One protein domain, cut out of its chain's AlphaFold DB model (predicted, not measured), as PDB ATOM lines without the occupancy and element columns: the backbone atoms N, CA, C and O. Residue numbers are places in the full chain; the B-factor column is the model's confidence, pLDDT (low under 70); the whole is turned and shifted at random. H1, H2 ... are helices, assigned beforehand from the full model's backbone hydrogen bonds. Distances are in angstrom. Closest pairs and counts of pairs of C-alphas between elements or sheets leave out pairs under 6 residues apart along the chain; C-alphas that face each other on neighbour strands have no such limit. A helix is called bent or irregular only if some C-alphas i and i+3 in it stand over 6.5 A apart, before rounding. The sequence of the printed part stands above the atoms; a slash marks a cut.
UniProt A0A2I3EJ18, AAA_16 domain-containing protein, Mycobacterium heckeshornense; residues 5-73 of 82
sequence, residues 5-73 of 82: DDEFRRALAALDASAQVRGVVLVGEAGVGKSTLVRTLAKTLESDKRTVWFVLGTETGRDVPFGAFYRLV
ATOM      1  N   ASP A   5     146.572   3.090 284.900       86.38
ATOM      2  CA  ASP A   5     147.994   3.012 284.548       86.38
ATOM      3  C   ASP A   5     148.196   2.583 283.086       86.38
ATOM      4  O   ASP A   5     149.132   3.037 282.426       86.38
ATOM      5  N   ASP A   6     147.288   1.772 282.539       90.69
ATOM      6  CA  ASP A   6     147.348   1.334 281.145       90.69
ATOM      7  C   ASP A   6     146.969   2.439 280.160       90.69
ATOM      8  O   ASP A   6     147.608   2.588 279.118       90.69
ATOM      9  N   GLU A   7     145.937   3.236 280.445       93.31
ATOM     10  CA  GLU A   7     145.614   4.422 279.646       93.31
ATOM     11  C   GLU A   7     146.721   5.461 279.726       93.31
ATOM     12  O   GLU A   7     147.077   6.047 278.707       93.31
ATOM     13  N   PHE A   8     147.289   5.662 280.914       93.62
ATOM     14  CA  PHE A   8     148.412   6.568 281.109       93.62
ATOM     15  C   PHE A   8     149.625   6.152 280.268       93.62
ATOM     16  O   PHE A   8     150.149   6.958 279.498       93.62
ATOM     17  N   ARG A   9     150.031   4.879 280.347       92.62
ATOM     18  CA  ARG A   9     151.181   4.349 279.600       92.62
ATOM     19  C   ARG A   9     150.963   4.411 278.091       92.62
ATOM     20  O   ARG A   9     151.867   4.809 277.362       92.62
ATOM     21  N   ARG A  10     149.758   4.067 277.620       92.62
ATOM     22  CA  ARG A  10     149.394   4.184 276.198       92.62
ATOM     23  C   ARG A  10     149.428   5.633 275.722       92.62
ATOM     24  O   ARG A  10     149.930   5.891 274.633       92.62
ATOM     25  N   ALA A  11     148.932   6.567 276.532       93.75
ATOM     26  CA  ALA A  11     148.955   7.981 276.188       93.75
ATOM     27  C   ALA A  11     150.387   8.530 276.113       93.75
ATOM     28  O   ALA A  11     150.708   9.227 275.157       93.75
ATOM     29  N   LEU A  12     151.260   8.175 277.063       92.75
ATOM     30  CA  LEU A  12     152.679   8.546 277.012       92.75
ATOM     31  C   LEU A  12     153.373   8.000 275.763       92.75
ATOM     32  O   LEU A  12     154.028   8.761 275.059       92.75
ATOM     33  N   ALA A  13     153.188   6.714 275.459       92.31
ATOM     34  CA  ALA A  13     153.798   6.090 274.286       92.31
ATOM     35  C   ALA A  13     153.364   6.770 272.976       92.31
ATOM     36  O   ALA A  13     154.173   6.945 272.072       92.31
ATOM     37  N   ALA A  14     152.105   7.201 272.885       92.94
ATOM     38  CA  ALA A  14     151.582   7.929 271.731       92.94
ATOM     39  C   ALA A  14     152.086   9.382 271.618       92.94
ATOM     40  O   ALA A  14     151.969   9.980 270.552       92.94
ATOM     41  N   LEU A  15     152.620   9.966 272.695       92.06
ATOM     42  CA  LEU A  15     153.210  11.313 272.698       92.06
ATOM     43  C   LEU A  15     154.741  11.297 272.562       92.06
ATOM     44  O   LEU A  15     155.383  12.358 272.557       92.06
ATOM     45  N   ASP A  16     155.337  10.111 272.446       89.88
ATOM     46  CA  ASP A  16     156.755   9.974 272.158       89.88
ATOM     47  C   ASP A  16     157.092  10.547 270.770       89.88
ATOM     48  O   ASP A  16     156.294  10.490 269.836       89.88
ATOM     49  N   ALA A  17     158.290  11.116 270.623       84.12
ATOM     50  CA  ALA A  17     158.700  11.740 269.365       84.12
ATOM     51  C   ALA A  17     158.850  10.722 268.217       84.12
ATOM     52  O   ALA A  17     158.701  11.085 267.050       84.12
ATOM     53  N   SER A  18     159.130   9.460 268.553       87.25
ATOM     54  CA  SER A  18     159.265   8.340 267.618       87.25
ATOM     55  C   SER A  18     157.932   7.674 267.256       87.25
ATOM     56  O   SER A  18     157.897   6.806 266.381       87.25
ATOM     57  N   ALA A  19     156.824   8.067 267.895       88.56
ATOM     58  CA  ALA A  19     155.519   7.482 267.634       88.56
ATOM     59  C   ALA A  19     154.994   7.854 266.235       88.56
ATOM     60  O   ALA A  19     155.164   8.972 265.746       88.56
ATOM     61  N   GLN A  20     154.280   6.914 265.609       88.50
ATOM     62  CA  GLN A  20     153.579   7.159 264.339       88.50
ATOM     63  C   GLN A  20     152.369   8.094 264.501       88.50
ATOM     64  O   GLN A  20     151.879   8.662 263.529       88.50
ATOM     65  N   VAL A  21     151.881   8.252 265.733       87.88
ATOM     66  CA  VAL A  21     150.787   9.156 266.090       87.88
ATOM     67  C   VAL A  21     151.341  10.397 266.783       87.88
ATOM     68  O   VAL A  21     152.428  10.369 267.349       87.88
ATOM     69  N   ARG A  22     150.601  11.509 266.715       83.12
ATOM     70  CA  ARG A  22     151.038  12.812 267.254       83.12
ATOM     71  C   ARG A  22     150.127  13.366 268.346       83.12
ATOM     72  O   ARG A  22     150.309  14.499 268.778       83.12
ATOM     73  N   GLY A  23     149.134  12.596 268.782       90.12
ATOM     74  CA  GLY A  23     148.157  13.055 269.757       90.12
ATOM     75  C   GLY A  23     147.257  11.941 270.268       90.12
ATOM     76  O   GLY A  23     147.165  10.865 269.679       90.12
ATOM     77  N   VAL A  24     146.592  12.226 271.383       92.94
ATOM     78  CA  VAL A  24     145.699  11.299 272.077       92.94
ATOM     79  C   VAL A  24     144.403  12.024 272.394       92.94
ATOM     80  O   VAL A  24     144.421  13.143 272.903       92.94
ATOM     81  N   VAL A  25     143.275  11.365 272.134       93.88
ATOM     82  CA  VAL A  25     141.948  11.847 272.527       93.88
ATOM     83  C   VAL A  25     141.428  10.967 273.658       93.88
ATOM     84  O   VAL A  25     141.380   9.745 273.538       93.88
ATOM     85  N   LEU A  26     141.034  11.590 274.770       92.75
ATOM     86  CA  LEU A  26     140.453  10.904 275.923       92.75
ATOM     87  C   LEU A  26     138.932  11.048 275.898       92.75
ATOM     88  O   LEU A  26     138.405  12.141 276.104       92.75
ATOM     89  N   VAL A  27     138.234   9.931 275.701       93.62
ATOM     90  CA  VAL A  27     136.768   9.862 275.636       93.62
ATOM     91  C   VAL A  27     136.233   9.070 276.829       93.62
ATOM     92  O   VAL A  27     136.890   8.159 277.328       93.62
ATOM     93  N   GLY A  28     135.060   9.448 277.330       92.31
ATOM     94  CA  GLY A  28     134.371   8.760 278.422       92.31
ATOM     95  C   GLY A  28     133.367   9.670 279.120       92.31
ATOM     96  O   GLY A  28     133.361  10.879 278.881       92.31
ATOM     97  N   GLU A  29     132.570   9.103 280.019       95.56
ATOM     98  CA  GLU A  29     131.503   9.812 280.734       95.56
ATOM     99  C   GLU A  29     131.993  11.014 281.556       95.56
ATOM    100  O   GLU A  29     133.184  11.172 281.874       95.56
ATOM    101  N   ALA A  30     131.071  11.911 281.903       93.69
ATOM    102  CA  ALA A  30     131.359  12.988 282.845       93.69
ATOM    103  C   ALA A  30     131.827  12.407 284.196       93.69
ATOM    104  O   ALA A  30     131.339  11.381 284.655       93.69
ATOM    105  N   GLY A  31     132.826  13.032 284.825       93.12
ATOM    106  CA  GLY A  31     133.318  12.605 286.145       93.12
ATOM    107  C   GLY A  31     134.301  11.423 286.173       93.12
ATOM    108  O   GLY A  31     134.958  11.237 287.190       93.12
ATOM    109  N   VAL A  32     134.541  10.697 285.071       93.12
ATOM    110  CA  VAL A  32     135.460   9.522 285.041       93.12
ATOM    111  C   VAL A  32     136.958   9.846 285.204       93.12
ATOM    112  O   VAL A  32     137.821   9.003 284.966       93.12
ATOM    113  N   GLY A  33     137.308  11.090 285.542       92.62
ATOM    114  CA  GLY A  33     138.691  11.490 285.817       92.62
ATOM    115  C   GLY A  33     139.559  11.796 284.591       92.62
ATOM    116  O   GLY A  33     140.779  11.843 284.721       92.62
ATOM    117  N   LYS A  34     138.978  12.053 283.409       95.00
ATOM    118  CA  LYS A  34     139.741  12.408 282.187       95.00
ATOM    119  C   LYS A  34     140.717  13.565 282.427       95.00
ATOM    120  O   LYS A  34     141.903  13.443 282.150       95.00
ATOM    121  N   SER A  35     140.240  14.659 283.022       93.44
ATOM    122  CA  SER A  35     141.079  15.820 283.333       93.44
ATOM    123  C   SER A  35     142.151  15.508 284.381       93.44
ATOM    124  O   SER A  35     143.209  16.126 284.373       93.44
ATOM    125  N   THR A  36     141.907  14.558 285.286       94.19
ATOM    126  CA  THR A  36     142.928  14.083 286.231       94.19
ATOM    127  C   THR A  36     144.034  13.343 285.488       94.19
ATOM    128  O   THR A  36     145.202  13.656 285.691       94.19
ATOM    129  N   LEU A  37     143.680  12.445 284.563       93.75
ATOM    130  CA  LEU A  37     144.647  11.723 283.736       93.75
ATOM    131  C   LEU A  37     145.489  12.670 282.865       93.75
ATOM    132  O   LEU A  37     146.709  12.543 282.851       93.75
ATOM    133  N   VAL A  38     144.865  13.663 282.215       95.00
ATOM    134  CA  VAL A  38     145.588  14.695 281.441       95.00
ATOM    135  C   VAL A  38     146.581  15.453 282.320       95.00
ATOM    136  O   VAL A  38     147.715  15.670 281.911       95.00
ATOM    137  N   ARG A  39     146.189  15.847 283.539       95.12
ATOM    138  CA  ARG A  39     147.086  16.566 284.460       95.12
ATOM    139  C   ARG A  39     148.263  15.709 284.912       95.12
ATOM    140  O   ARG A  39     149.362  16.233 285.045       95.12
ATOM    141  N   THR A  40     148.054  14.415 285.141       94.75
ATOM    142  CA  THR A  40     149.155  13.492 285.446       94.75
ATOM    143  C   THR A  40     150.099  13.360 284.252       94.75
ATOM    144  O   THR A  40     151.306  13.459 284.427       94.75
ATOM    145  N   LEU A  41     149.558  13.217 283.036       94.69
ATOM    146  CA  LEU A  41     150.339  13.141 281.797       94.69
ATOM    147  C   LEU A  41     151.187  14.398 281.580       94.69
ATOM    148  O   LEU A  41     152.384  14.294 281.338       94.69
ATOM    149  N   ALA A  42     150.581  15.575 281.746       95.00
ATOM    150  CA  ALA A  42     151.265  16.861 281.674       95.00
ATOM    151  C   ALA A  42     152.450  16.938 282.644       95.00
ATOM    152  O   ALA A  42     153.557  17.234 282.212       95.00
ATOM    153  N   LYS A  43     152.246  16.584 283.921       96.00
ATOM    154  CA  LYS A  43     153.320  16.587 284.930       96.00
ATOM    155  C   LYS A  43     154.492  15.685 284.547       96.00
ATOM    156  O   LYS A  43     155.643  16.034 284.805       96.00
ATOM    157  N   THR A  44     154.221  14.529 283.943       94.69
ATOM    158  CA  THR A  44     155.281  13.626 283.476       94.69
ATOM    159  C   THR A  44     156.040  14.224 282.298       94.69
ATOM    160  O   THR A  44     157.262  14.283 282.346       94.69
ATOM    161  N   LEU A  45     155.342  14.773 281.302       94.06
ATOM    162  CA  LEU A  45     155.981  15.423 280.151       94.06
ATOM    163  C   LEU A  45     156.817  16.649 280.558       94.06
ATOM    164  O   LEU A  45     157.915  16.845 280.043       94.06
ATOM    165  N   GLU A  46     156.330  17.454 281.504       95.56
ATOM    166  CA  GLU A  46     157.083  18.575 282.085       95.56
ATOM    167  C   GLU A  46     158.349  18.092 282.807       95.56
ATOM    168  O   GLU A  46     159.414  18.702 282.678       95.56
ATOM    169  N   SER A  47     158.254  16.974 283.538       95.50
ATOM    170  CA  SER A  47     159.408  16.346 284.199       95.50
ATOM    171  C   SER A  47     160.459  15.892 283.179       95.50
ATOM    172  O   SER A  47     161.655  16.054 283.422       95.50
ATOM    173  N   ASP A  48     160.009  15.465 281.997       93.69
ATOM    174  CA  ASP A  48     160.837  15.113 280.836       93.69
ATOM    175  C   ASP A  48     161.312  16.342 280.029       93.69
ATOM    176  O   ASP A  48     161.759  16.215 278.887       93.69
ATOM    177  N   LYS A  49     161.224  17.552 280.602       94.44
ATOM    178  CA  LYS A  49     161.642  18.834 279.998       94.44
ATOM    179  C   LYS A  49     160.879  19.229 278.732       94.44
ATOM    180  O   LYS A  49     161.340  20.094 277.986       94.44
ATOM    181  N   ARG A  50     159.699  18.656 278.492       92.94
ATOM    182  CA  ARG A  50     158.813  19.090 277.406       92.94
ATOM    183  C   ARG A  50     157.970  20.275 277.857       92.94
ATOM    184  O   ARG A  50     157.500  20.327 278.990       92.94
ATOM    185  N   THR A  51     157.745  21.222 276.954       91.94
ATOM    186  CA  THR A  51     156.826  22.332 277.205       91.94
ATOM    187  C   THR A  51     155.384  21.849 277.093       91.94
ATOM    188  O   THR A  51     155.022  21.188 276.120       91.94
ATOM    189  N   VAL A  52     154.557  22.186 278.085       92.94
ATOM    190  CA  VAL A  52     153.135  21.834 278.114       92.94
ATOM    191  C   VAL A  52     152.293  23.099 278.188       92.94
ATOM    192  O   VAL A  52     152.546  23.988 279.000       92.94
ATOM    193  N   TRP A  53     151.251  23.156 277.359       92.19
ATOM    194  CA  TRP A  53     150.242  24.208 277.401       92.19
ATOM    195  C   TRP A  53     148.850  23.608 277.538       92.19
ATOM    196  O   TRP A  53     148.496  22.652 276.848       92.19
ATOM    197  N   PHE A  54     148.042  24.208 278.410       92.25
ATOM    198  CA  PHE A  54     146.625  23.896 278.525       92.25
ATOM    199  C   PHE A  54     145.811  24.915 277.737       92.25
ATOM    200  O   PHE A  54     145.881  26.116 278.001       92.25
ATOM    201  N   VAL A  55     145.008  24.417 276.801       91.25
ATOM    202  CA  VAL A  55     144.050  25.209 276.026       91.25
ATOM    203  C   VAL A  55     142.627  24.736 276.307       91.25
ATOM    204  O   VAL A  55     142.402  23.559 276.598       91.25
ATOM    205  N   LEU A  56     141.663  25.653 276.232       89.00
ATOM    206  CA  LEU A  56     140.240  25.353 276.371       89.00
ATOM    207  C   LEU A  56     139.554  25.601 275.027       89.00
ATOM    208  O   LEU A  56     139.464  26.739 274.578       89.00
ATOM    209  N   GLY A  57     139.070  24.531 274.401       87.62
ATOM    210  CA  GLY A  57     138.132  24.629 273.288       87.62
ATOM    211  C   GLY A  57     136.704  24.694 273.821       87.62
ATOM    212  O   GLY A  57     136.335  23.905 274.691       87.62
ATOM    213  N   THR A  58     135.902  25.618 273.305       88.62
ATOM    214  CA  THR A  58     134.465  25.718 273.583       88.62
ATOM    215  C   THR A  58     133.700  25.694 272.269       88.62
ATOM    216  O   THR A  58     134.251  26.029 271.222       88.62
ATOM    217  N   GLU A  59     132.425  25.316 272.315       89.75
ATOM    218  CA  GLU A  59     131.567  25.338 271.127       89.75
ATOM    219  C   GLU A  59     131.443  26.752 270.542       89.75
ATOM    220  O   GLU A  59     131.574  26.930 269.337       89.75
ATOM    221  N   THR A  60     131.296  27.773 271.393       90.88
ATOM    222  CA  THR A  60     131.219  29.183 270.974       90.88
ATOM    223  C   THR A  60     132.452  29.642 270.192       90.88
ATOM    224  O   THR A  60     132.340  30.477 269.305       90.88
ATOM    225  N   GLY A  61     133.636  29.106 270.510       84.69
ATOM    226  CA  GLY A  61     134.889  29.455 269.835       84.69
ATOM    227  C   GLY A  61     135.152  28.682 268.541       84.69
ATOM    228  O   GLY A  61     136.221  28.853 267.960       84.69
ATOM    229  N   ARG A  62     134.228  27.815 268.100       89.06
ATOM    230  CA  ARG A  62     134.417  26.908 266.956       89.06
ATOM    231  C   ARG A  62     134.751  27.632 265.652       89.06
ATOM    232  O   ARG A  62     135.549  27.111 264.877       89.06
ATOM    233  N   ASP A  63     134.162  28.803 265.428       90.69
ATOM    234  CA  ASP A  63     134.312  29.554 264.176       90.69
ATOM    235  C   ASP A  63     135.590  30.403 264.130       90.69
ATOM    236  O   ASP A  63     135.875  31.025 263.111       90.69
ATOM    237  N   VAL A  64     136.377  30.426 265.213       87.31
ATOM    238  CA  VAL A  64     137.652  31.147 265.280       87.31
ATOM    239  C   VAL A  64     138.799  30.153 265.068       87.31
ATOM    240  O   VAL A  64     139.130  29.395 265.992       87.31
ATOM    241  N   PRO A  65     139.454  30.138 263.890       82.56
ATOM    242  CA  PRO A  65     140.601  29.273 263.644       82.56
ATOM    243  C   PRO A  65     141.677  29.494 264.704       82.56
ATOM    244  O   PRO A  65     142.055  30.625 264.997       82.56
ATOM    245  N   PHE A  66     142.149  28.405 265.311       82.94
ATOM    246  CA  PHE A  66     143.141  28.433 266.389       82.94
ATOM    247  C   PHE A  66     142.780  29.316 267.600       82.94
ATOM    248  O   PHE A  66     143.654  29.597 268.418       82.94
ATOM    249  N   GLY A  67     141.512  29.704 267.788       85.25
ATOM    250  CA  GLY A  67     141.108  30.626 268.859       85.25
ATOM    251  C   GLY A  67     141.497  30.149 270.263       85.25
ATOM    252  O   GLY A  67     141.943  30.937 271.095       85.25
ATOM    253  N   ALA A  68     141.448  28.834 270.506       88.38
ATOM    254  CA  ALA A  68     141.894  28.228 271.764       88.38
ATOM    255  C   ALA A  68     143.403  28.419 272.046       88.38
ATOM    256  O   ALA A  68     143.834  28.318 273.195       88.38
ATOM    257  N   PHE A  69     144.198  28.705 271.012       87.44
ATOM    258  CA  PHE A  69     145.654  28.826 271.053       87.44
ATOM    259  C   PHE A  69     146.147  30.274 270.988       87.44
ATOM    260  O   PHE A  69     147.356  30.469 271.005       87.44
ATOM    261  N   TYR A  70     145.271  31.288 270.949       82.62
ATOM    262  CA  TYR A  70     145.702  32.680 270.731       82.62
ATOM    263  C   TYR A  70     146.789  33.134 271.725       82.62
ATOM    264  O   TYR A  70     147.712  33.847 271.353       82.62
ATOM    265  N   ARG A  71     146.736  32.657 272.981       77.38
ATOM    266  CA  ARG A  71     147.731  32.981 274.024       77.38
ATOM    267  C   ARG A  71     149.120  32.394 273.782       77.38
ATOM    268  O   ARG A  71     150.047  32.735 274.506       77.38
ATOM    269  N   LEU A  72     149.242  31.479 272.828       82.25
ATOM    270  CA  LEU A  72     150.494  30.837 272.442       82.25
ATOM    271  C   LEU A  72     151.105  31.476 271.191       82.25
ATOM    272  O   LEU A  72     152.236  31.151 270.844       82.25
ATOM    273  N   VAL A  73     150.371  32.367 270.518       75.44
ATOM    274  CA  VAL A  73     150.828  33.052 269.308       75.44
ATOM    275  C   VAL A  73     151.549  34.347 269.710       75.44
ATOM    276  O   VAL A  73     150.956  35.176 270.404       75.44
TER     277      VAL A  73
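This is residues 5 to 73 of the 82 residues of the protein "AAA_16 domain-containing protein" of Mycobacterium heckeshornense (UniProt A0A2I3EJ18). Two helices, H2 and the shorter H1, meet at a steep tilt at one end of a loose model, and a long stretch without named elements leads from H2 across to a small irregular helix, H3, at the other end, which touches neither of them. Two loops stick out as free stretches: residues 27 to 33, just before H2, and residues 59 to 65, just before H3. The printed part has 69 residues with three named helices in the order H1, H2, H3 and no named strand; the class is all helix, though under half of the residues, 30 of the 69, are in named elements. The whole is only just loose, close to compact, with a radius of gyration of the C-alphas of 13.6 A, and the C-alphas span 35 by 30 by 22 A.

The longest helix is H2, residues 34 to 47. It touches H1, residues 5 to 14, with residues 37 to 41 alone. The closest C-alphas of the two are those of Phe 8 and Leu 41, 6.9 A apart, and 4 pairs of C-alphas lie within 8 A. Their lines stand at a steep tilt of 57 degrees, they run the same way, and their centres are 10.8 A apart. H3, residues 67 to 72, is apart from both H1 and H2. In H1 and H2 every O i to N i+4 pair is within hydrogen-bond range; in H3 it is 0 of 2, while 2 of its 3 O i to N i+3 pairs are within range.

H2 measures 20.2 A from C-alpha 34 at (139.741, 12.408, 282.187) to C-alpha 47 at (159.408, 16.346, 284.199). H1 measures 14.2 A and begins with C-alpha 5 at (147.994, 3.012, 284.548). H3 measures 10.0 A and ends with C-alpha 72 at (150.494, 30.837, 272.442). H3 is irregular: C-alphas 68 and 71 are 7.9 A apart, and its line is a rough one.

The two C-alphas farthest apart are those of Asp 5 and Asp 63, at 36.1 A; the first and last printed C-alphas, those of Asp 5 and Val 73, are 33.8 A apart. Both links are long, with 19 residues between H1 and H2 and 19 between H2 and H3. Without the stretches that stand free, the body of 55 residues spans 32 by 23 by 22 A. The printed part has no cut. The mean pLDDT of the printed part is 90.7, that of H3 is 84, and no printed residue is under 70.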